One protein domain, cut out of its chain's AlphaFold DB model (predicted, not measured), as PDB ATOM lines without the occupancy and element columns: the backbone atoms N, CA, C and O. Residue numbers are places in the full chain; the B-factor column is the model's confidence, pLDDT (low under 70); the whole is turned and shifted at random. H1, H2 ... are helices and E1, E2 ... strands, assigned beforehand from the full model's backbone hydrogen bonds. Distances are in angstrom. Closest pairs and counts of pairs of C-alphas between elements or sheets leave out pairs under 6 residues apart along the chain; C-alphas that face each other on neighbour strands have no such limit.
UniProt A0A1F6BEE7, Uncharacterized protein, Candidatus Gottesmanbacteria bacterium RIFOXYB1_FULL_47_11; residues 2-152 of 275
ATOM      1  N   GLU A   2     -58.171  20.482 -24.008       54.44
ATOM      2  CA  GLU A   2     -58.234  19.101 -23.497       54.44
ATOM      3  C   GLU A   2     -57.118  18.169 -24.023       54.44
ATOM      4  O   GLU A   2     -56.479  17.467 -23.251       54.44
ATOM      5  N   GLU A   3     -56.771  18.231 -25.313       54.34
ATOM      6  CA  GLU A   3     -55.722  17.366 -25.891       54.34
ATOM      7  C   GLU A   3     -54.304  17.666 -25.380       54.34
ATOM      8  O   GLU A   3     -53.474  16.761 -25.286       54.34
ATOM      9  N   ASN A   4     -54.024  18.918 -24.994       66.06
ATOM     10  CA  ASN A   4     -52.751  19.269 -24.360       66.06
ATOM     11  C   ASN A   4     -52.674  18.675 -22.944       66.06
ATOM     12  O   ASN A   4     -51.606  18.226 -22.532       66.06
ATOM     13  N   VAL A   5     -53.811  18.626 -22.237       71.38
ATOM     14  CA  VAL A   5     -53.937  17.999 -20.912       71.38
ATOM     15  C   VAL A   5     -53.723  16.489 -21.015       71.38
ATOM     16  O   VAL A   5     -52.977  15.936 -20.215       71.38
ATOM     17  N   ILE A   6     -54.265  15.827 -22.046       79.00
ATOM     18  CA  ILE A   6     -54.025  14.394 -22.303       79.00
ATOM     19  C   ILE A   6     -52.532  14.106 -22.510       79.00
ATOM     20  O   ILE A   6     -51.999  13.165 -21.925       79.00
ATOM     21  N   GLN A   7     -51.840  14.898 -23.337       74.44
ATOM     22  CA  GLN A   7     -50.414  14.681 -23.615       74.44
ATOM     23  C   GLN A   7     -49.542  14.892 -22.373       74.44
ATOM     24  O   GLN A   7     -48.608  14.121 -22.138       74.44
ATOM     25  N   ASP A   8     -49.841  15.919 -21.580       68.62
ATOM     26  CA  ASP A   8     -49.114  16.206 -20.346       68.62
ATOM     27  C   ASP A   8     -49.386  15.140 -19.271       68.62
ATOM     28  O   ASP A   8     -48.444  14.614 -18.677       68.62
ATOM     29  N   ALA A   9     -50.644  14.704 -19.133       84.06
ATOM     30  CA  ALA A   9     -51.040  13.577 -18.289       84.06
ATOM     31  C   ALA A   9     -50.342  12.275 -18.704       84.06
ATOM     32  O   ALA A   9     -49.852  11.537 -17.854       84.06
ATOM     33  N   LEU A  10     -50.236  12.002 -20.008       82.62
ATOM     34  CA  LEU A  10     -49.550  10.820 -20.526       82.62
ATOM     35  C   LEU A  10     -48.047  10.847 -20.233       82.62
ATOM     36  O   LEU A  10     -47.467   9.822 -19.871       82.62
ATOM     37  N   ARG A  11     -47.408  12.010 -20.395       81.25
ATOM     38  CA  ARG A  11     -45.993  12.202 -20.059       81.25
ATOM     39  C   ARG A  11     -45.757  11.955 -18.572       81.25
ATOM     40  O   ARG A  11     -44.868  11.175 -18.230       81.25
ATOM     41  N   LEU A  12     -46.556  12.589 -17.713       83.25
ATOM     42  CA  LEU A  12     -46.497  12.417 -16.265       83.25
ATOM     43  C   LEU A  12     -46.694  10.942 -15.883       83.25
ATOM     44  O   LEU A  12     -45.855  10.373 -15.189       83.25
ATOM     45  N   ALA A  13     -47.730  10.293 -16.420       87.50
ATOM     46  CA  ALA A  13     -48.041   8.898 -16.131       87.50
ATOM     47  C   ALA A  13     -46.902   7.938 -16.513       87.50
ATOM     48  O   ALA A  13     -46.540   7.058 -15.732       87.50
ATOM     49  N   LYS A  14     -46.280   8.135 -17.684       80.50
ATOM     50  CA  LYS A  14     -45.124   7.336 -18.125       80.50
ATOM     51  C   LYS A  14     -43.903   7.529 -17.234       80.50
ATOM     52  O   LYS A  14     -43.183   6.565 -16.988       80.50
ATOM     53  N   ASN A  15     -43.649   8.755 -16.781       75.75
ATOM     54  CA  ASN A  15     -42.525   9.041 -15.893       75.75
ATOM     55  C   ASN A  15     -42.720   8.379 -14.529       75.75
ATOM     56  O   ASN A  15     -41.802   7.715 -14.055       75.75
ATOM     57  N   ILE A  16     -43.928   8.479 -13.966       84.62
ATOM     58  CA  ILE A  16     -44.277   7.790 -12.724       84.62
ATOM     59  C   ILE A  16     -44.081   6.281 -12.898       84.62
ATOM     60  O   ILE A  16     -43.328   5.682 -12.139       84.62
ATOM     61  N   LEU A  17     -44.659   5.671 -13.941       83.56
ATOM     62  CA  LEU A  17     -44.590   4.221 -14.165       83.56
ATOM     63  C   LEU A  17     -43.149   3.687 -14.238       83.56
ATOM     64  O   LEU A  17     -42.874   2.615 -13.708       83.56
ATOM     65  N   LYS A  18     -42.226   4.440 -14.855       76.50
ATOM     66  CA  LYS A  18     -40.799   4.076 -14.951       76.50
ATOM     67  C   LYS A  18     -40.081   4.029 -13.601       76.50
ATOM     68  O   LYS A  18     -39.066   3.349 -13.500       76.50
ATOM     69  N   SER A  19     -40.577   4.750 -12.599       76.69
ATOM     70  CA  SER A  19     -39.996   4.772 -11.252       76.69
ATOM     71  C   SER A  19     -40.516   3.658 -10.340       76.69
ATOM     72  O   SER A  19     -39.923   3.386  -9.298       76.69
ATOM     73  N   LEU A  20     -41.622   3.004 -10.715       79.06
ATOM     74  CA  LEU A  20     -42.271   2.013  -9.864       79.06
ATOM     75  C   LEU A  20     -41.577   0.657  -9.952       79.06
ATOM     76  O   LEU A  20     -41.263   0.157 -11.033       79.06
ATOM     77  N   LEU A  21     -41.456  -0.011  -8.805       76.44
ATOM     78  CA  LEU A  21     -41.002  -1.398  -8.766       76.44
ATOM     79  C   LEU A  21     -41.994  -2.331  -9.503       76.44
ATOM     80  O   LEU A  21     -43.213  -2.100  -9.475       76.44
ATOM     81  N   PRO A  22     -41.520  -3.430 -10.124       73.44
ATOM     82  CA  PRO A  22     -42.367  -4.347 -10.895       73.44
ATOM     83  C   PRO A  22     -43.560  -4.903 -10.107       73.44
ATOM     84  O   PRO A  22     -44.670  -4.957 -10.636       73.44
ATOM     85  N   ASN A  23     -43.359  -5.215  -8.825       79.81
ATOM     86  CA  ASN A  23     -44.338  -5.925  -7.998       79.81
ATOM     87  C   ASN A  23     -45.301  -5.004  -7.224       79.81
ATOM     88  O   ASN A  23     -46.200  -5.499  -6.544       79.81
ATOM     89  N   LYS A  24     -45.141  -3.674  -7.301       80.75
ATOM     90  CA  LYS A  24     -46.037  -2.733  -6.608       80.75
ATOM     91  C   LYS A  24     -47.389  -2.649  -7.319       80.75
ATOM     92  O   LYS A  24     -47.437  -2.433  -8.524       80.75
ATOM     93  N   LYS A  25     -48.493  -2.769  -6.574       87.62
ATOM     94  CA  LYS A  25     -49.857  -2.524  -7.091       87.62
ATOM     95  C   LYS A  25     -50.257  -1.049  -7.003       87.62
ATOM     96  O   LYS A  25     -50.961  -0.544  -7.875       87.62
ATOM     97  N   ARG A  26     -49.808  -0.380  -5.945       90.25
ATOM     98  CA  ARG A  26     -50.051   1.027  -5.627       90.25
ATOM     99  C   ARG A  26     -48.767   1.657  -5.120       90.25
ATOM    100  O   ARG A  26     -47.865   0.936  -4.689       90.25
ATOM    101  N   ASP A  27     -48.697   2.974  -5.204       89.38
ATOM    102  CA  ASP A  27     -47.610   3.748  -4.618       89.38
ATOM    103  C   ASP A  27     -48.086   5.156  -4.269       89.38
ATOM    104  O   ASP A  27     -49.093   5.617  -4.813       89.38
ATOM    105  N   ILE A  28     -47.349   5.845  -3.402       88.50
ATOM    106  CA  ILE A  28     -47.512   7.287  -3.220       88.50
ATOM    107  C   ILE A  28     -46.321   7.970  -3.871       88.50
ATOM    108  O   ILE A  28     -45.172   7.625  -3.605       88.50
ATOM    109  N   VAL A  29     -46.602   8.935  -4.740       88.44
ATOM    110  CA  VAL A  29     -45.573   9.710  -5.435       88.44
ATOM    111  C   VAL A  29     -45.766  11.194  -5.191       88.44
ATOM    112  O   VAL A  29     -46.890  11.675  -5.032       88.44
ATOM    113  N   ASN A  30     -44.657  11.925  -5.179       87.06
ATOM    114  CA  ASN A  30     -44.668  13.379  -5.119       87.06
ATOM    115  C   ASN A  30     -44.859  13.943  -6.531       87.06
ATOM    116  O   ASN A  30     -44.230  13.485  -7.487       87.06
ATOM    117  N   ILE A  31     -45.734  14.935  -6.670       85.56
ATOM    118  CA  ILE A  31     -45.985  15.646  -7.920       85.56
ATOM    119  C   ILE A  31     -45.805  17.147  -7.711       85.56
ATOM    120  O   ILE A  31     -46.312  17.713  -6.746       85.56
ATOM    121  N   ALA A  32     -45.136  17.792  -8.663       80.62
ATOM    122  CA  ALA A  32     -45.046  19.234  -8.815       80.62
ATOM    123  C   ALA A  32     -45.986  19.738  -9.925       80.62
ATOM    124  O   ALA A  32     -46.032  19.191 -11.028       80.62
ATOM    125  N   PHE A  33     -46.705  20.821  -9.643       73.12
ATOM    126  CA  PHE A  33     -47.677  21.467 -10.528       73.12
ATOM    127  C   PHE A  33     -47.003  22.271 -11.643       73.12
ATOM    128  O   PHE A  33     -47.642  22.637 -12.628       73.12
ATOM    129  N   HIS A  34     -45.697  22.507 -11.509       65.56
ATOM    130  CA  HIS A  34     -44.859  23.069 -12.555       65.56
ATOM    131  C   HIS A  34     -43.552  22.289 -12.679       65.56
ATOM    132  O   HIS A  34     -42.908  21.970 -11.682       65.56
ATOM    133  N   ASP A  35     -43.097  22.073 -13.915       61.94
ATOM    134  CA  ASP A  35     -41.825  21.391 -14.199       61.94
ATOM    135  C   ASP A  35     -40.616  22.042 -13.486       61.94
ATOM    136  O   ASP A  35     -39.701  21.336 -13.074       61.94
ATOM    137  N   LYS A  36     -40.612  23.371 -13.294       61.84
ATOM    138  CA  LYS A  36     -39.539  24.092 -12.570       61.84
ATOM    139  C   LYS A  36     -39.489  23.781 -11.070       61.84
ATOM    140  O   LYS A  36     -38.483  24.050 -10.432       61.84
ATOM    141  N   ASP A  37     -40.593  23.279 -10.524       62.06
ATOM    142  CA  ASP A  37     -40.740  22.909  -9.120       62.06
ATOM    143  C   ASP A  37     -40.586  21.376  -8.950       62.06
ATOM    144  O   ASP A  37     -40.897  20.847  -7.882       62.06
ATOM    145  N   THR A  38     -40.111  20.660  -9.988       63.69
ATOM    146  CA  THR A  38     -39.621  19.276  -9.859       63.69
ATOM    147  C   THR A  38     -38.287  19.262  -9.140       63.69
ATOM    148  O   THR A  38     -37.419  20.092  -9.402       63.69
ATOM    149  N   PHE A  39     -38.120  18.318  -8.223       62.22
ATOM    150  CA  PHE A  39     -36.934  18.246  -7.386       62.22
ATOM    151  C   PHE A  39     -36.498  16.799  -7.176       62.22
ATOM    152  O   PHE A  39     -37.306  15.865  -7.136       62.22
ATOM    153  N   TYR A  40     -35.190  16.653  -7.019       57.97
ATOM    154  CA  TYR A  40     -34.543  15.507  -6.408       57.97
ATOM    155  C   TYR A  40     -33.668  16.079  -5.297       57.97
ATOM    156  O   TYR A  40     -32.770  16.876  -5.570       57.97
ATOM    157  N   LEU A  41     -33.991  15.764  -4.047       56.28
ATOM    158  CA  LEU A  41     -33.259  16.291  -2.904       56.28
ATOM    159  C   LEU A  41     -32.150  15.302  -2.557       56.28
ATOM    160  O   LEU A  41     -32.372  14.361  -1.803       56.28
ATOM    161  N   GLU A  42     -30.960  15.513  -3.124       48.38
ATOM    162  CA  GLU A  42     -29.779  14.676  -2.849       48.38
ATOM    163  C   GLU A  42     -29.468  14.590  -1.345       48.38
ATOM    164  O   GLU A  42     -29.066  13.538  -0.855       48.38
ATOM    165  N   GLU A  43     -29.732  15.669  -0.598       46.16
ATOM    166  CA  GLU A  43     -29.540  15.746   0.858       46.16
ATOM    167  C   GLU A  43     -30.636  15.021   1.669       46.16
ATOM    168  O   GLU A  43     -30.454  14.771   2.860       46.16
ATOM    169  N   TYR A  44     -31.750  14.636   1.035       53.22
ATOM    170  CA  TYR A  44     -32.881  13.945   1.661       53.22
ATOM    171  C   TYR A  44     -33.247  12.694   0.857       53.22
ATOM    172  O   TYR A  44     -34.320  12.606   0.262       53.22
ATOM    173  N   ALA A  45     -32.362  11.692   0.872       53.78
ATOM    174  CA  ALA A  45     -32.558  10.419   0.167       53.78
ATOM    175  C   ALA A  45     -33.851   9.667   0.555       53.78
ATOM    176  O   ALA A  45     -34.279   8.764  -0.161       53.78
ATOM    177  N   SER A  46     -34.476  10.028   1.681       56.12
ATOM    178  CA  SER A  46     -35.779   9.519   2.116       56.12
ATOM    179  C   SER A  46     -36.956  10.069   1.306       56.12
ATOM    180  O   SER A  46     -38.024   9.470   1.344       56.12
ATOM    181  N   ILE A  47     -36.799  11.177   0.572       57.44
ATOM    182  CA  ILE A  47     -37.870  11.774  -0.231       57.44
ATOM    183  C   ILE A  47     -37.839  11.166  -1.641       57.44
ATOM    184  O   ILE A  47     -36.884  11.400  -2.389       57.44
ATOM    185  N   PRO A  48     -38.880  10.421  -2.059       61.62
ATOM    186  CA  PRO A  48     -38.958   9.903  -3.416       61.62
ATOM    187  C   PRO A  48     -39.012  11.041  -4.438       61.62
ATOM    188  O   PRO A  48     -39.611  12.092  -4.186       61.62
ATOM    189  N   GLN A  49     -38.422  10.798  -5.612       64.81
ATOM    190  CA  GLN A  49     -38.392  11.734  -6.737       64.81
ATOM    191  C   GLN A  49     -39.775  12.349  -7.014       64.81
ATOM    192  O   GLN A  49     -40.780  11.640  -7.088       64.81
ATOM    193  N   SER A  50     -39.809  13.671  -7.208       70.88
ATOM    194  CA  SER A  50     -41.024  14.396  -7.585       70.88
ATOM    195  C   SER A  50     -41.178  14.487  -9.106       70.88
ATOM    196  O   SER A  50     -40.219  14.783  -9.824       70.88
ATOM    197  N   PHE A  51     -42.391  14.256  -9.612       74.38
ATOM    198  CA  PHE A  51     -42.716  14.325 -11.041       74.38
ATOM    199  C   PHE A  51     -43.444  15.620 -11.398       74.38
ATOM    200  O   PHE A  51     -44.336  16.047 -10.680       74.38
ATOM    201  N   GLY A  52     -43.108  16.241 -12.529       65.00
ATOM    202  CA  GLY A  52     -43.700  17.519 -12.946       65.00
ATOM    203  C   GLY A  52     -44.783  17.382 -14.004       65.00
ATOM    204  O   GLY A  52     -44.670  16.534 -14.897       65.00
ATOM    205  N   TYR A  53     -45.775  18.271 -13.947       62.88
ATOM    206  CA  TYR A  53     -46.682  18.573 -15.055       62.88
ATOM    207  C   TYR A  53     -46.695  20.079 -15.383       62.88
ATOM    208  O   TYR A  53     -46.109  20.896 -14.673       62.88
ATOM    209  N   LYS A  54     -47.285  20.448 -16.522       61.44
ATOM    210  CA  LYS A  54     -47.305  21.809 -17.085       61.44
ATOM    211  C   LYS A  54     -48.683  22.464 -17.067       61.44
ATOM    212  O   LYS A  54     -48.745  23.688 -17.128       61.44
ATOM    213  N   LEU A  55     -49.764  21.683 -17.074       63.81
ATOM    214  CA  LEU A  55     -51.133  22.199 -17.187       63.81
ATOM    215  C   LEU A  55     -51.956  21.895 -15.937       63.81
ATOM    216  O   LEU A  55     -52.103  20.727 -15.588       63.81
ATOM    217  N   ASP A  56     -52.574  22.914 -15.340       66.62
ATOM    218  CA  ASP A  56     -53.328  22.823 -14.075       66.62
ATOM    219  C   ASP A  56     -54.383  21.698 -14.057       66.62
ATOM    220  O   ASP A  56     -54.534  20.987 -13.064       66.62
ATOM    221  N   ASN A  57     -55.046  21.448 -15.191       77.62
ATOM    222  CA  ASN A  57     -56.085  20.418 -15.319       77.62
ATOM    223  C   ASN A  57     -55.550  18.973 -15.409       77.62
ATOM    224  O   ASN A  57     -56.345  18.036 -15.458       77.62
ATOM    225  N   THR A  58     -54.231  18.759 -15.435       80.25
ATOM    226  CA  THR A  58     -53.616  17.425 -15.600       80.25
ATOM    227  C   THR A  58     -53.979  16.472 -14.467       80.25
ATOM    228  O   THR A  58     -54.322  15.319 -14.722       80.25
ATOM    229  N   ILE A  59     -53.961  16.948 -13.220       83.62
ATOM    230  CA  ILE A  59     -54.312  16.125 -12.054       83.62
ATOM    231  C   ILE A  59     -55.793  15.779 -12.050       83.62
ATOM    232  O   ILE A  59     -56.135  14.613 -11.882       83.62
ATOM    233  N   ILE A  60     -56.654  16.758 -12.336       84.50
ATOM    234  CA  ILE A  60     -58.102  16.547 -12.451       84.50
ATOM    235  C   ILE A  60     -58.393  15.480 -13.516       84.50
ATOM    236  O   ILE A  60     -59.193  14.573 -13.300       84.50
ATOM    237  N   PHE A  61     -57.698  15.542 -14.653       85.19
ATOM    238  CA  PHE A  61     -57.867  14.575 -15.733       85.19
ATOM    239  C   PHE A  61     -57.425  13.153 -15.342       85.19
ATOM    240  O   PHE A  61     -58.087  12.174 -15.696       85.19
ATOM    241  N   LEU A  62     -56.323  13.016 -14.599       88.44
ATOM    242  CA  LEU A  62     -55.850  11.722 -14.090       88.44
ATOM    243  C   LEU A  62     -56.794  11.137 -13.023       88.44
ATOM    244  O   LEU A  62     -57.042   9.930 -13.035       88.44
ATOM    245  N   GLU A  63     -57.361  11.977 -12.154       89.06
ATOM    246  CA  GLU A  63     -58.392  11.593 -11.173       89.06
ATOM    247  C   GLU A  63     -59.657  11.075 -11.865       89.06
ATOM    248  O   GLU A  63     -60.130   9.982 -11.560       89.06
ATOM    249  N   GLN A  64     -60.156  11.793 -12.876       89.00
ATOM    250  CA  GLN A  64     -61.329  11.381 -13.658       89.00
ATOM    251  C   GLN A  64     -61.134  10.045 -14.391       89.00
ATOM    252  O   GLN A  64     -62.105   9.346 -14.669       89.00
ATOM    253  N   ASN A  65     -59.888   9.675 -14.706       88.25
ATOM    254  CA  ASN A  65     -59.557   8.385 -15.317       88.25
ATOM    255  C   ASN A  65     -59.153   7.308 -14.290       88.25
ATOM    256  O   ASN A  65     -58.683   6.244 -14.688       88.25
ATOM    257  N   GLY A  66     -59.323   7.564 -12.988       89.19
ATOM    258  CA  GLY A  66     -59.064   6.594 -11.919       89.19
ATOM    259  C   GLY A  66     -57.587   6.265 -11.695       89.19
ATOM    260  O   GLY A  66     -57.272   5.263 -11.056       89.19
ATOM    261  N   VAL A  67     -56.671   7.078 -12.232       92.31
ATOM    262  CA  VAL A  67     -55.224   6.896 -12.050       92.31
ATOM    263  C   VAL A  67     -54.798   7.318 -10.648       92.31
ATOM    264  O   VAL A  67     -54.011   6.623 -10.002       92.31
ATOM    265  N   ILE A  68     -55.315   8.464 -10.201       92.19
ATOM    266  CA  ILE A  68     -55.098   9.017  -8.866       92.19
ATOM    267  C   ILE A  68     -56.291   8.609  -8.004       92.19
ATOM    268  O   ILE A  68     -57.429   8.952  -8.314       92.19
ATOM    269  N   GLU A  69     -56.022   7.858  -6.938       90.12
ATOM    270  CA  GLU A  69     -57.037   7.377  -5.995       90.12
ATOM    271  C   GLU A  69     -57.183   8.311  -4.781       90.12
ATOM    272  O   GLU A  69     -58.222   8.290  -4.132       90.12
ATOM    273  N   GLY A  70     -56.184   9.155  -4.494       88.38
ATOM    274  CA  GLY A  70     -56.225  10.169  -3.435       88.38
ATOM    275  C   GLY A  70     -55.061  11.159  -3.538       88.38
ATOM    276  O   GLY A  70     -54.032  10.838  -4.139       88.38
ATOM    277  N   LYS A  71     -55.200  12.361  -2.960       88.25
ATOM    278  CA  LYS A  71     -54.147  13.392  -2.954       88.25
ATOM    279  C   LYS A  71     -54.129  14.238  -1.680       88.25
ATOM    280  O   LYS A  71     -55.165  14.468  -1.068       88.25
ATOM    281  N   THR A  72     -52.952  14.770  -1.366       86.44
ATOM    282  CA  THR A  72     -52.677  15.680  -0.250       86.44
ATOM    283  C   THR A  72     -51.795  16.808  -0.780       86.44
ATOM    284  O   THR A  72     -50.671  16.569  -1.221       86.44
ATOM    285  N   ILE A  73     -52.317  18.038  -0.784       82.62
ATOM    286  CA  ILE A  73     -51.682  19.220  -1.390       82.62
ATOM    287  C   ILE A  73     -50.829  19.958  -0.357       82.62
ATOM    288  O   ILE A  73     -51.290  20.194   0.755       82.62
ATOM    289  N   GLY A  74     -49.621  20.373  -0.739       77.81
ATOM    290  CA  GLY A  74     -48.703  21.115   0.127       77.81
ATOM    291  C   GLY A  74     -47.854  20.239   1.046       77.81
ATOM    292  O   GLY A  74     -47.339  20.739   2.039       77.81
ATOM    293  N   TRP A  75     -47.682  18.956   0.709       80.75
ATOM    294  CA  TRP A  75     -46.892  18.005   1.496       80.75
ATOM    295  C   TRP A  75     -46.009  17.142   0.600       80.75
ATOM    296  O   TRP A  75     -46.346  16.888  -0.560       80.75
ATOM    297  N   TRP A  76     -44.905  16.653   1.165       80.81
ATOM    298  CA  TRP A  76     -44.049  15.652   0.530       80.81
ATOM    299  C   TRP A  76     -44.201  14.321   1.234       80.81
ATOM    300  O   TRP A  76     -43.948  14.232   2.429       80.81
ATOM    301  N   TYR A  77     -44.587  13.292   0.492       85.25
ATOM    302  CA  TYR A  77     -44.511  11.913   0.950       85.25
ATOM    303  C   TYR A  77     -43.052  11.503   1.153       85.25
ATOM    304  O   TYR A  77     -42.204  11.789   0.304       85.25
ATOM    305  N   VAL A  78     -42.791  10.817   2.266       79.94
ATOM    306  CA  VAL A  78     -41.456  10.356   2.682       79.94
ATOM    307  C   VAL A  78     -41.436   8.843   2.883       79.94
ATOM    308  O   VAL A  78     -40.446   8.182   2.594       79.94
ATOM    309  N   GLY A  79     -42.533   8.264   3.368       82.31
ATOM    310  CA  GLY A  79     -42.567   6.841   3.670       82.31
ATOM    311  C   GLY A  79     -43.842   6.396   4.363       82.31
ATOM    312  O   GLY A  79     -44.783   7.165   4.549       82.31
ATOM    313  N   ILE A  80     -43.873   5.119   4.730       85.56
ATOM    314  CA  ILE A  80     -44.924   4.514   5.551       85.56
ATOM    315  C   ILE A  80     -44.259   4.003   6.823       85.56
ATOM    316  O   ILE A  80     -43.184   3.404   6.765       85.56
ATOM    317  N   MET A  81     -44.901   4.228   7.965       82.69
ATOM    318  CA  MET A  81     -44.415   3.764   9.260       82.69
ATOM    319  C   MET A  81     -45.459   2.938   9.996       82.69
ATOM    320  O   MET A  81     -46.654   3.201   9.892       82.69
ATOM    321  N   LYS A  82     -44.990   2.003  10.828       83.06
ATOM    322  CA  LYS A  82     -45.833   1.304  11.799       83.06
ATOM    323  C   LYS A  82     -46.071   2.157  13.039       83.06
ATOM    324  O   LYS A  82     -45.144   2.677  13.661       83.06
ATOM    325  N   MET A  83     -47.329   2.251  13.431       75.69
ATOM    326  CA  MET A  83     -47.819   3.028  14.548       75.69
ATOM    327  C   MET A  83     -47.696   2.254  15.852       75.69
ATOM    328  O   MET A  83     -48.597   1.529  16.262       75.69
ATOM    329  N   SER A  84     -46.595   2.487  16.563       74.81
ATOM    330  CA  SER A  84     -46.507   2.180  17.991       74.81
ATOM    331  C   SER A  84     -46.775   3.430  18.836       74.81
ATOM    332  O   SER A  84     -46.546   4.565  18.406       74.81
ATOM    333  N   SER A  85     -47.237   3.229  20.072       63.44
ATOM    334  CA  SER A  85     -47.458   4.310  21.044       63.44
ATOM    335  C   SER A  85     -46.182   5.104  21.360       63.44
ATOM    336  O   SER A  85     -46.265   6.291  21.661       63.44
ATOM    337  N   TYR A  86     -45.011   4.469  21.256       66.06
ATOM    338  CA  TYR A  86     -43.701   5.095  21.440       66.06
ATOM    339  C   TYR A  86     -43.311   5.986  20.254       66.06
ATOM    340  O   TYR A  86     -42.902   7.126  20.450       66.06
ATOM    341  N   LEU A  87     -43.497   5.506  19.022       64.94
ATOM    342  CA  LEU A  87     -43.138   6.261  17.818       64.94
ATOM    343  C   LEU A  87     -44.024   7.494  17.608       64.94
ATOM    344  O   LEU A  87     -43.520   8.523  17.178       64.94
ATOM    345  N   ARG A  88     -45.309   7.445  18.002       64.31
ATOM    346  CA  ARG A  88     -46.173   8.646  18.006       64.31
ATOM    347  C   ARG A  88     -45.647   9.769  18.896       64.31
ATOM    348  O   ARG A  88     -45.916  10.926  18.611       64.31
ATOM    349  N   ARG A  89     -44.961   9.428  19.990       60.81
ATOM    350  CA  ARG A  89     -44.473  10.403  20.978       60.81
ATOM    351  C   ARG A  89     -43.130  11.023  20.601       60.81
ATOM    352  O   ARG A  89     -42.814  12.080  21.123       60.81
ATOM    353  N   ASN A  90     -42.371  10.367  19.723       66.38
ATOM    354  CA  ASN A  90     -41.013  10.756  19.341       66.38
ATOM    355  C   ASN A  90     -40.899  11.041  17.835       66.38
ATOM    356  O   ASN A  90     -39.839  10.821  17.247       66.38
ATOM    357  N   LEU A  91     -41.995  11.453  17.192       66.81
ATOM    358  CA  LEU A  91     -41.959  11.849  15.789       66.81
ATOM    359  C   LEU A  91     -41.108  13.129  15.666       66.81
ATOM    360  O   LEU A  91     -41.333  14.051  16.448       66.81
ATOM    361  N   PRO A  92     -40.144  13.196  14.732       69.38
ATOM    362  CA  PRO A  92     -39.440  14.437  14.424       69.38
ATOM    363  C   PRO A  92     -40.417  15.586  14.143       69.38
ATOM    364  O   PRO A  92     -41.428  15.376  13.474       69.38
ATOM    365  N   ASP A  93     -40.113  16.788  14.639       69.19
ATOM    366  CA  ASP A  93     -41.005  17.961  14.560       69.19
ATOM    367  C   ASP A  93     -41.334  18.396  13.117       69.19
ATOM    368  O   ASP A  93     -42.310  19.106  12.876       69.19
ATOM    369  N   ASP A  94     -40.506  17.995  12.152       66.00
ATOM    370  CA  ASP A  94     -40.644  18.261  10.718       66.00
ATOM    371  C   ASP A  94     -41.446  17.184   9.969       66.00
ATOM    372  O   ASP A  94     -41.753  17.349   8.782       66.00
ATOM    373  N   LEU A  95     -41.812  16.093  10.645       72.69
ATOM    374  CA  LEU A  95     -42.659  15.041  10.105       72.69
ATOM    375  C   LEU A  95     -44.098  15.178  10.604       72.69
ATOM    376  O   LEU A  95     -44.376  15.489  11.757       72.69
ATOM    377  N   SER A  96     -45.038  14.890   9.712       74.25
ATOM    378  CA  SER A  96     -46.469  14.863   9.981       74.25
ATOM    379  C   SER A  96     -47.082  13.565   9.480       74.25
ATOM    380  O   SER A  96     -46.569  12.923   8.562       74.25
ATOM    381  N   MET A  97     -48.206  13.202  10.087       70.75
ATOM    382  CA  MET A  97     -49.011  12.032   9.739       70.75
ATOM    383  C   MET A  97     -50.439  12.434   9.332       70.75
ATOM    384  O   MET A  97     -51.362  11.645   9.502       70.75
ATOM    385  N   ASP A  98     -50.631  13.674   8.855       65.19
ATOM    386  CA  ASP A  98     -51.954  14.212   8.503       65.19
ATOM    387  C   ASP A  98     -52.699  13.331   7.472       65.19
ATOM    388  O   ASP A  98     -52.122  12.800   6.521       65.19
ATOM    389  N   ASP A  99     -53.999  13.146   7.696       61.44
ATOM    390  CA  ASP A  99     -54.725  11.889   7.450       61.44
ATOM    391  C   ASP A  99     -55.448  11.807   6.087       61.44
ATOM    392  O   ASP A  99     -56.119  10.816   5.794       61.44
ATOM    393  N   ASN A 100     -55.301  12.806   5.212       70.25
ATOM    394  CA  ASN A 100     -56.170  12.948   4.031       70.25
ATOM    395  C   ASN A 100     -56.069  11.801   3.001       70.25
ATOM    396  O   ASN A 100     -57.078  11.417   2.416       70.25
ATOM    397  N   ILE A 101     -54.881  11.229   2.768       82.38
ATOM    398  CA  ILE A 101     -54.739  10.026   1.918       82.38
ATOM    399  C   ILE A 101     -54.787   8.748   2.760       82.38
ATOM    400  O   ILE A 101     -55.121   7.691   2.230       82.38
ATOM    401  N   SER A 102     -54.456   8.814   4.052       82.25
ATOM    402  CA  SER A 102     -54.298   7.644   4.924       82.25
ATOM    403  C   SER A 102     -55.567   6.802   5.014       82.25
ATOM    404  O   SER A 102     -55.484   5.575   4.985       82.25
ATOM    405  N   GLU A 103     -56.740   7.435   5.085       82.81
ATOM    406  CA  GLU A 103     -58.023   6.726   5.085       82.81
ATOM    407  C   GLU A 103     -58.243   5.965   3.772       82.81
ATOM    408  O   GLU A 103     -58.412   4.745   3.785       82.81
ATOM    409  N   ILE A 104     -58.106   6.649   2.632       87.00
ATOM    410  CA  ILE A 104     -58.230   6.043   1.298       87.00
ATOM    411  C   ILE A 104     -57.198   4.918   1.117       87.00
ATOM    412  O   ILE A 104     -57.515   3.842   0.612       87.00
ATOM    413  N   ALA A 105     -55.954   5.128   1.548       87.62
ATOM    414  CA  ALA A 105     -54.892   4.133   1.473       87.62
ATOM    415  C   ALA A 105     -55.230   2.871   2.282       87.62
ATOM    416  O   ALA A 105     -55.007   1.763   1.786       87.62
ATOM    417  N   ARG A 106     -55.813   3.024   3.479       89.19
ATOM    418  CA  ARG A 106     -56.297   1.906   4.306       89.19
ATOM    419  C   ARG A 106     -57.458   1.176   3.635       89.19
ATOM    420  O   ARG A 106     -57.417  -0.046   3.510       89.19
ATOM    421  N   GLU A 107     -58.459   1.899   3.137       87.56
ATOM    422  CA  GLU A 107     -59.609   1.309   2.431       87.56
ATOM    423  C   GLU A 107     -59.195   0.507   1.191       87.56
ATOM    424  O   GLU A 107     -59.775  -0.534   0.876       87.56
ATOM    425  N   LYS A 108     -58.163   0.973   0.480       87.31
ATOM    426  CA  LYS A 108     -57.612   0.312  -0.710       87.31
ATOM    427  C   LYS A 108     -56.601  -0.794  -0.382       87.31
ATOM    428  O   LYS A 108     -56.073  -1.407  -1.319       87.31
ATOM    429  N   GLY A 109     -56.330  -1.046   0.903       86.81
ATOM    430  CA  GLY A 109     -55.371  -2.045   1.379       86.81
ATOM    431  C   GLY A 109     -53.933  -1.760   0.944       86.81
ATOM    432  O   GLY A 109     -53.192  -2.691   0.639       86.81
ATOM    433  N   PHE A 110     -53.570  -0.482   0.801       88.75
ATOM    434  CA  PHE A 110     -52.198  -0.067   0.505       88.75
ATOM    435  C   PHE A 110     -51.332  -0.006   1.767       88.75
ATOM    436  O   PHE A 110     -50.158  -0.354   1.696       88.75
ATOM    437  N   ILE A 111     -51.923   0.409   2.890       88.75
ATOM    438  CA  ILE A 111     -51.304   0.403   4.221       88.75
ATOM    439  C   ILE A 111     -52.211  -0.341   5.203       88.75
ATOM    440  O   ILE A 111     -53.437  -0.351   5.033       88.75
ATOM    441  N   ASP A 112     -51.616  -0.936   6.231       87.12
ATOM    442  CA  ASP A 112     -52.343  -1.640   7.286       87.12
ATOM    443  C   ASP A 112     -53.003  -0.674   8.293       87.12
ATOM    444  O   ASP A 112     -52.761   0.535   8.319       87.12
ATOM    445  N   LYS A 113     -53.885  -1.202   9.155       84.44
ATOM    446  CA  LYS A 113     -54.578  -0.400  10.188       84.44
ATOM    447  C   LYS A 113     -53.628   0.180  11.234       84.44
ATOM    448  O   LYS A 113     -53.962   1.177  11.873       84.44
ATOM    449  N   ASP A 114     -52.494  -0.475  11.444       85.31
ATOM    450  CA  ASP A 114     -51.421  -0.045  12.327       85.31
ATOM    451  C   ASP A 114     -50.340   0.734  11.576       85.31
ATOM    452  O   ASP A 114     -49.282   0.958  12.141       85.31
ATOM    453  N   GLU A 115     -50.575   1.182  10.344       86.50
ATOM    454  CA  GLU A 115     -49.622   1.975   9.572       86.50
ATOM    455  C   GLU A 115     -50.132   3.400   9.323       86.50
ATOM    456  O   GLU A 115     -51.336   3.666   9.285       86.50
ATOM    457  N   ALA A 116     -49.199   4.339   9.161       84.06
ATOM    458  CA  ALA A 116     -49.490   5.707   8.756       84.06
ATOM    459  C   ALA A 116     -48.506   6.189   7.693       84.06
ATOM    460  O   ALA A 116     -47.344   5.775   7.646       84.06
ATOM    461  N   ILE A 117     -48.989   7.097   6.851       86.50
ATOM    462  CA  ILE A 117     -48.170   7.771   5.853       86.50
ATOM    463  C   ILE A 117     -47.393   8.893   6.542       86.50
ATOM    464  O   ILE A 117     -47.953   9.665   7.317       86.50
ATOM    465  N   GLN A 118     -46.100   8.976   6.250       84.94
ATOM    466  CA  GLN A 118     -45.216  10.023   6.740       84.94
ATOM    467  C   GLN A 118     -45.036  11.099   5.678       84.94
ATOM    468  O   GLN A 118     -44.701  10.807   4.521       84.94
ATOM    469  N   TYR A 119     -45.194  12.344   6.111       82.12
ATOM    470  CA  TYR A 119     -44.996  13.525   5.292       82.12
ATOM    471  C   TYR A 119     -43.968  14.455   5.916       82.12
ATOM    472  O   TYR A 119     -43.993  14.652   7.125       82.12
ATOM    473  N   TYR A 120     -43.135  15.099   5.101       74.50
ATOM    474  CA  TYR A 120     -42.439  16.301   5.552       74.50
ATOM    475  C   TYR A 120     -43.374  17.499   5.463       74.50
ATOM    476  O   TYR A 120     -44.044  17.723   4.448       74.50
ATOM    477  N   TYR A 121     -43.349  18.302   6.520       63.22
ATOM    478  CA  TYR A 121     -43.952  19.619   6.571       63.22
ATOM    479  C   TYR A 121     -42.970  20.569   7.211       63.22
ATOM    480  O   TYR A 121     -42.436  20.295   8.279       63.22
ATOM    481  N   ASN A 122     -42.758  21.719   6.570       55.25
ATOM    482  CA  ASN A 122     -42.002  22.796   7.193       55.25
ATOM    483  C   ASN A 122     -40.561  22.391   7.598       55.25
ATOM    484  O   ASN A 122     -40.125  22.662   8.715       55.25
ATOM    485  N   VAL A 123     -39.803  21.770   6.681       55.81
ATOM    486  CA  VAL A 123     -38.390  21.423   6.913       55.81
ATOM    487  C   VAL A 123     -37.611  22.715   7.171       55.81
ATOM    488  O   VAL A 123     -37.477  23.585   6.304       55.81
ATOM    489  N   SER A 124     -37.190  22.927   8.416       49.03
ATOM    490  CA  SER A 124     -36.551  24.178   8.815       49.03
ATOM    491  C   SER A 124     -35.096  24.187   8.348       49.03
ATOM    492  O   SER A 124     -34.235  23.569   8.968       49.03
ATOM    493  N   LYS A 125     -34.843  24.858   7.216       47.00
ATOM    494  CA  LYS A 125     -33.633  25.626   6.851       47.00
ATOM    495  C   LYS A 125     -33.651  25.829   5.330       47.00
ATOM    496  O   LYS A 125     -33.349  24.901   4.598       47.00
ATOM    497  N   LYS A 126     -33.906  27.071   4.894       50.25
ATOM    498  CA  LYS A 126     -33.965  27.544   3.489       50.25
ATOM    499  C   LYS A 126     -35.289  27.219   2.777       50.25
ATOM    500  O   LYS A 126     -36.068  26.409   3.256       50.25
ATOM    501  N   ASP A 127     -35.577  27.952   1.704       52.62
ATOM    502  CA  ASP A 127     -36.847  28.050   0.949       52.62
ATOM    503  C   ASP A 127     -37.398  26.739   0.326       52.62
ATOM    504  O   ASP A 127     -38.301  26.768  -0.515       52.62
ATOM    505  N   ASP A 128     -36.910  25.583   0.770       57.94
ATOM    506  CA  ASP A 128     -37.226  24.248   0.270       57.94
ATOM    507  C   ASP A 128     -38.351  23.608   1.096       57.94
ATOM    508  O   ASP A 128     -38.226  22.506   1.624       57.94
ATOM    509  N   ARG A 129     -39.470  24.322   1.265       63.25
ATOM    510  CA  ARG A 129     -40.697  23.754   1.851       63.25
ATOM    511  C   ARG A 129     -41.635  23.263   0.756       63.25
ATOM    512  O   ARG A 129     -41.649  23.861  -0.326       63.25
ATOM    513  N   PRO A 130     -42.494  22.267   1.049       64.44
ATOM    514  CA  PRO A 130     -43.578  21.953   0.150       64.44
ATOM    515  C   PRO A 130     -44.486  23.173  -0.027       64.44
ATOM    516  O   PRO A 130     -44.957  23.764   0.946       64.44
ATOM    517  N   LYS A 131     -44.704  23.585  -1.276       71.00
ATOM    518  CA  LYS A 131     -45.524  24.762  -1.588       71.00
ATOM    519  C   LYS A 131     -46.951  24.322  -1.881       71.00
ATOM    520  O   LYS A 131     -47.177  23.518  -2.785       71.00
ATOM    521  N   ILE A 132     -47.906  24.850  -1.116       70.50
ATOM    522  CA  ILE A 132     -49.332  24.491  -1.210       70.50
ATOM    523  C   ILE A 132     -49.913  24.745  -2.606       70.50
ATOM    524  O   ILE A 132     -50.785  24.024  -3.067       70.50
ATOM    525  N   ASP A 133     -49.387  25.738  -3.313       69.31
ATOM    526  CA  ASP A 133     -49.771  26.110  -4.670       69.31
ATOM    527  C   ASP A 133     -49.007  25.333  -5.748       69.31
ATOM    528  O   ASP A 133     -49.230  25.582  -6.930       69.31
ATOM    529  N   ARG A 134     -48.080  24.433  -5.383       71.94
ATOM    530  CA  ARG A 134     -47.164  23.830  -6.364       71.94
ATOM    531  C   ARG A 134     -46.938  22.347  -6.231       71.94
ATOM    532  O   ARG A 134     -46.346  21.791  -7.146       71.94
ATOM    533  N   GLN A 135     -47.290  21.704  -5.126       80.38
ATOM    534  CA  GLN A 135     -46.888  20.319  -4.889       80.38
ATOM    535  C   GLN A 135     -47.985  19.515  -4.198       80.38
ATOM    536  O   GLN A 135     -48.755  20.041  -3.396       80.38
ATOM    537  N   ALA A 136     -48.029  18.221  -4.494       84.94
ATOM    538  CA  ALA A 136     -48.913  17.271  -3.840       84.94
ATOM    539  C   ALA A 136     -48.270  15.886  -3.746       84.94
ATOM    540  O   ALA A 136     -47.555  15.464  -4.652       84.94
ATOM    541  N   ALA A 137     -48.604  15.153  -2.692       88.06
ATOM    542  CA  ALA A 137     -48.462  13.705  -2.662       88.06
ATOM    543  C   ALA A 137     -49.733  13.080  -3.248       88.06
ATOM    544  O   ALA A 137     -50.840  13.516  -2.921       88.06
ATOM    545  N   VAL A 138     -49.593  12.068  -4.103       89.88
ATOM    546  CA  VAL A 138     -50.735  11.375  -4.715       89.88
ATOM    547  C   VAL A 138     -50.617   9.865  -4.558       89.88
ATOM    548  O   VAL A 138     -49.561   9.290  -4.812       89.88
ATOM    549  N   LEU A 139     -51.715   9.222  -4.165       92.00
ATOM    550  CA  LEU A 139     -51.868   7.772  -4.195       92.00
ATOM    551  C   LEU A 139     -52.258   7.352  -5.608       92.00
ATOM    552  O   LEU A 139     -53.283   7.791  -6.136       92.00
ATOM    553  N   ILE A 140     -51.452   6.483  -6.205       92.81
ATOM    554  CA  ILE A 140     -51.650   6.004  -7.570       92.81
ATOM    555  C   ILE A 140     -51.916   4.506  -7.622       92.81
ATOM    556  O   ILE A 140     -51.361   3.712  -6.858       92.81
ATOM    557  N   ASN A 141     -52.711   4.108  -8.611       92.12
ATOM    558  CA  ASN A 141     -52.951   2.714  -8.953       92.12
ATOM    559  C   ASN A 141     -52.135   2.333 -10.192       92.12
ATOM    560  O   ASN A 141     -52.385   2.848 -11.282       92.12
ATOM    561  N   LYS A 142     -51.178   1.407 -10.054       90.31
ATOM    562  CA  LYS A 142     -50.283   1.024 -11.159       90.31
ATOM    563  C   LYS A 142     -51.048   0.438 -12.345       90.31
ATOM    564  O   LYS A 142     -50.751   0.781 -13.484       90.31
ATOM    565  N   LYS A 143     -52.052  -0.407 -12.094       91.94
ATOM    566  CA  LYS A 143     -52.858  -1.013 -13.163       91.94
ATOM    567  C   LYS A 143     -53.644   0.059 -13.922       91.94
ATOM    568  O   LYS A 143     -53.611   0.071 -15.148       91.94
ATOM    569  N   ALA A 144     -54.284   0.985 -13.206       91.81
ATOM    570  CA  ALA A 144     -54.993   2.102 -13.830       91.81
ATOM    571  C   ALA A 144     -54.034   3.026 -14.597       91.81
ATOM    572  O   ALA A 144     -54.359   3.481 -15.686       91.81
ATOM    573  N   LEU A 145     -52.825   3.253 -14.075       91.06
ATOM    574  CA  LEU A 145     -51.766   4.018 -14.737       91.06
ATOM    575  C   LEU A 145     -51.303   3.350 -16.046       91.06
ATOM    576  O   LEU A 145     -51.126   4.027 -17.060       91.06
ATOM    577  N   GLU A 146     -51.135   2.025 -16.051       88.88
ATOM    578  CA  GLU A 146     -50.807   1.231 -17.242       88.88
ATOM    579  C   GLU A 146     -51.946   1.238 -18.266       88.88
ATOM    580  O   GLU A 146     -51.698   1.426 -19.457       88.88
ATOM    581  N   GLU A 147     -53.193   1.055 -17.827       90.06
ATOM    582  CA  GLU A 147     -54.385   1.115 -18.679       90.06
ATOM    583  C   GLU A 147     -54.592   2.513 -19.255       90.06
ATOM    584  O   GLU A 147     -54.848   2.645 -20.449       90.06
ATOM    585  N   PHE A 148     -54.389   3.559 -18.455       89.69
ATOM    586  CA  PHE A 148     -54.377   4.947 -18.904       89.69
ATOM    587  C   PHE A 148     -53.302   5.158 -19.966       89.69
ATOM    588  O   PHE A 148     -53.584   5.678 -21.046       89.69
ATOM    589  N   CYS A 149     -52.079   4.687 -19.706       84.75
ATOM    590  CA  CYS A 149     -51.014   4.744 -20.694       84.75
ATOM    591  C   CYS A 149     -51.391   3.974 -21.957       84.75
ATOM    592  O   CYS A 149     -51.109   4.480 -23.027       84.75
ATOM    593  N   LYS A 150     -52.041   2.811 -21.895       82.31
ATOM    594  CA  LYS A 150     -52.481   2.071 -23.094       82.31
ATOM    595  C   LYS A 150     -53.621   2.773 -23.838       82.31
ATOM    596  O   LYS A 150     -53.625   2.793 -25.061       82.31
ATOM    597  N   LYS A 151     -54.570   3.357 -23.106       81.69
ATOM    598  CA  LYS A 151     -55.737   4.074 -23.638       81.69
ATOM    599  C   LYS A 151     -55.330   5.365 -24.350       81.69
ATOM    600  O   LYS A 151     -55.863   5.660 -25.413       81.69
ATOM    601  N   PHE A 152     -54.395   6.118 -23.765       76.31
ATOM    602  CA  PHE A 152     -54.010   7.459 -24.223       76.31
ATOM    603  C   PHE A 152     -52.612   7.550 -24.841       76.31
ATOM    604  O   PHE A 152     -52.326   8.521 -25.542       76.31
TER     605      PHE A 152
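This is residues 2 to 152 of the 275 residues of an uncharacterized protein of Candidatus Gottesmanbacteria bacterium RIFOXYB1_FULL_47_11 (UniProt A0A1F6BEE7). A strongly twisted sheet of E2, E1, E6 and E3 is the core, with the smaller sheet of E4 and E5 partly face to face with it as a small sandwich. H1, H2 and H5 gather at one end of the longest axis, H4 packs on E3 and E5, and H3 lies at the other end. The printed part has 151 residues with five named helices and six named strands in the order H1 E1 E2 H2 E3 E4 H3 H4 E5 E6 H5, a mixed class; the larger sheet is mixed, the smaller antiparallel. It is compact, with a radius of gyration of the C-alphas of 15.3 A and spans of 49 by 36 by 24 A.

Start at H1, residues 2 to 19, then find E1, residues 26 to 32, and E2, residues 50 to 52: they are parallel, with N 51 and O 30 2.9 A apart. H1 stands at the sheet's level, its closest C-alphas to E2 being Leu 12 and Gly 52, 6.7 A. H2, residues 58 to 64, touches residues 5 to 9 of H1 alone, about perpendicular at 87 degrees, closest at the C-alphas of Val 5 and Thr 58, 5.4 A. E3, residues 68 to 73, closes a split strand-helix-strand unit, E2, H2, E3, two strands running the same way with E1 and E6 between them; its crossover is right-handed. E6, residues 135 to 141, is antiparallel to E1, N 29 to O 138 3.0 A, and to E3, N 72 to O 137 2.9 A. E4, residues 76 to 82, and E5, residues 115 to 120, are antiparallel, N 118 to O 79 2.8 A; the two sheets form a sandwich, face to face with planes 20 degrees apart, and the closest C-alphas of E4 and E6 are Tyr 77 and Ala 137, 5.6 A. H3, residues 85 to 89, is not on the larger sheet; H4, residues 102 to 107, is on its opposite face from H2, at a height of 9.2 A. H5, residues 142 to 152, only grazes that sheet and touches H1 at a steep tilt of 39 degrees, opposite ways, closest at the C-alphas of Leu 10 and Cys 149, 6.3 A. Every O i to N i+4 pair is within hydrogen-bond range in H2, H4 and H5; H1 has 13 of 14, H3 0 of 1, with 1 of 2 O i to N i+3 pairs.

Find C-alpha 2 at (-58.234, 19.101, -23.497); H1 runs 26.2 A from there. E1 and E6 are each 19.1 A long, E4 18.3 A, E5 16.5 A. H5 runs 15.0 A to C-alpha 152 at (-54.010, 7.459, -24.223).

The two C-alphas farthest apart, Glu 3 and Tyr 86, are 50.4 A apart. The printed part has no cut; the links E1 to E2, H3 to H4 and E5 to E6 are long. Mean pLDDT of the printed part is 76.1; 48 residues are under 70, among them 34 to 49, 85 to 94 and 121 to 130.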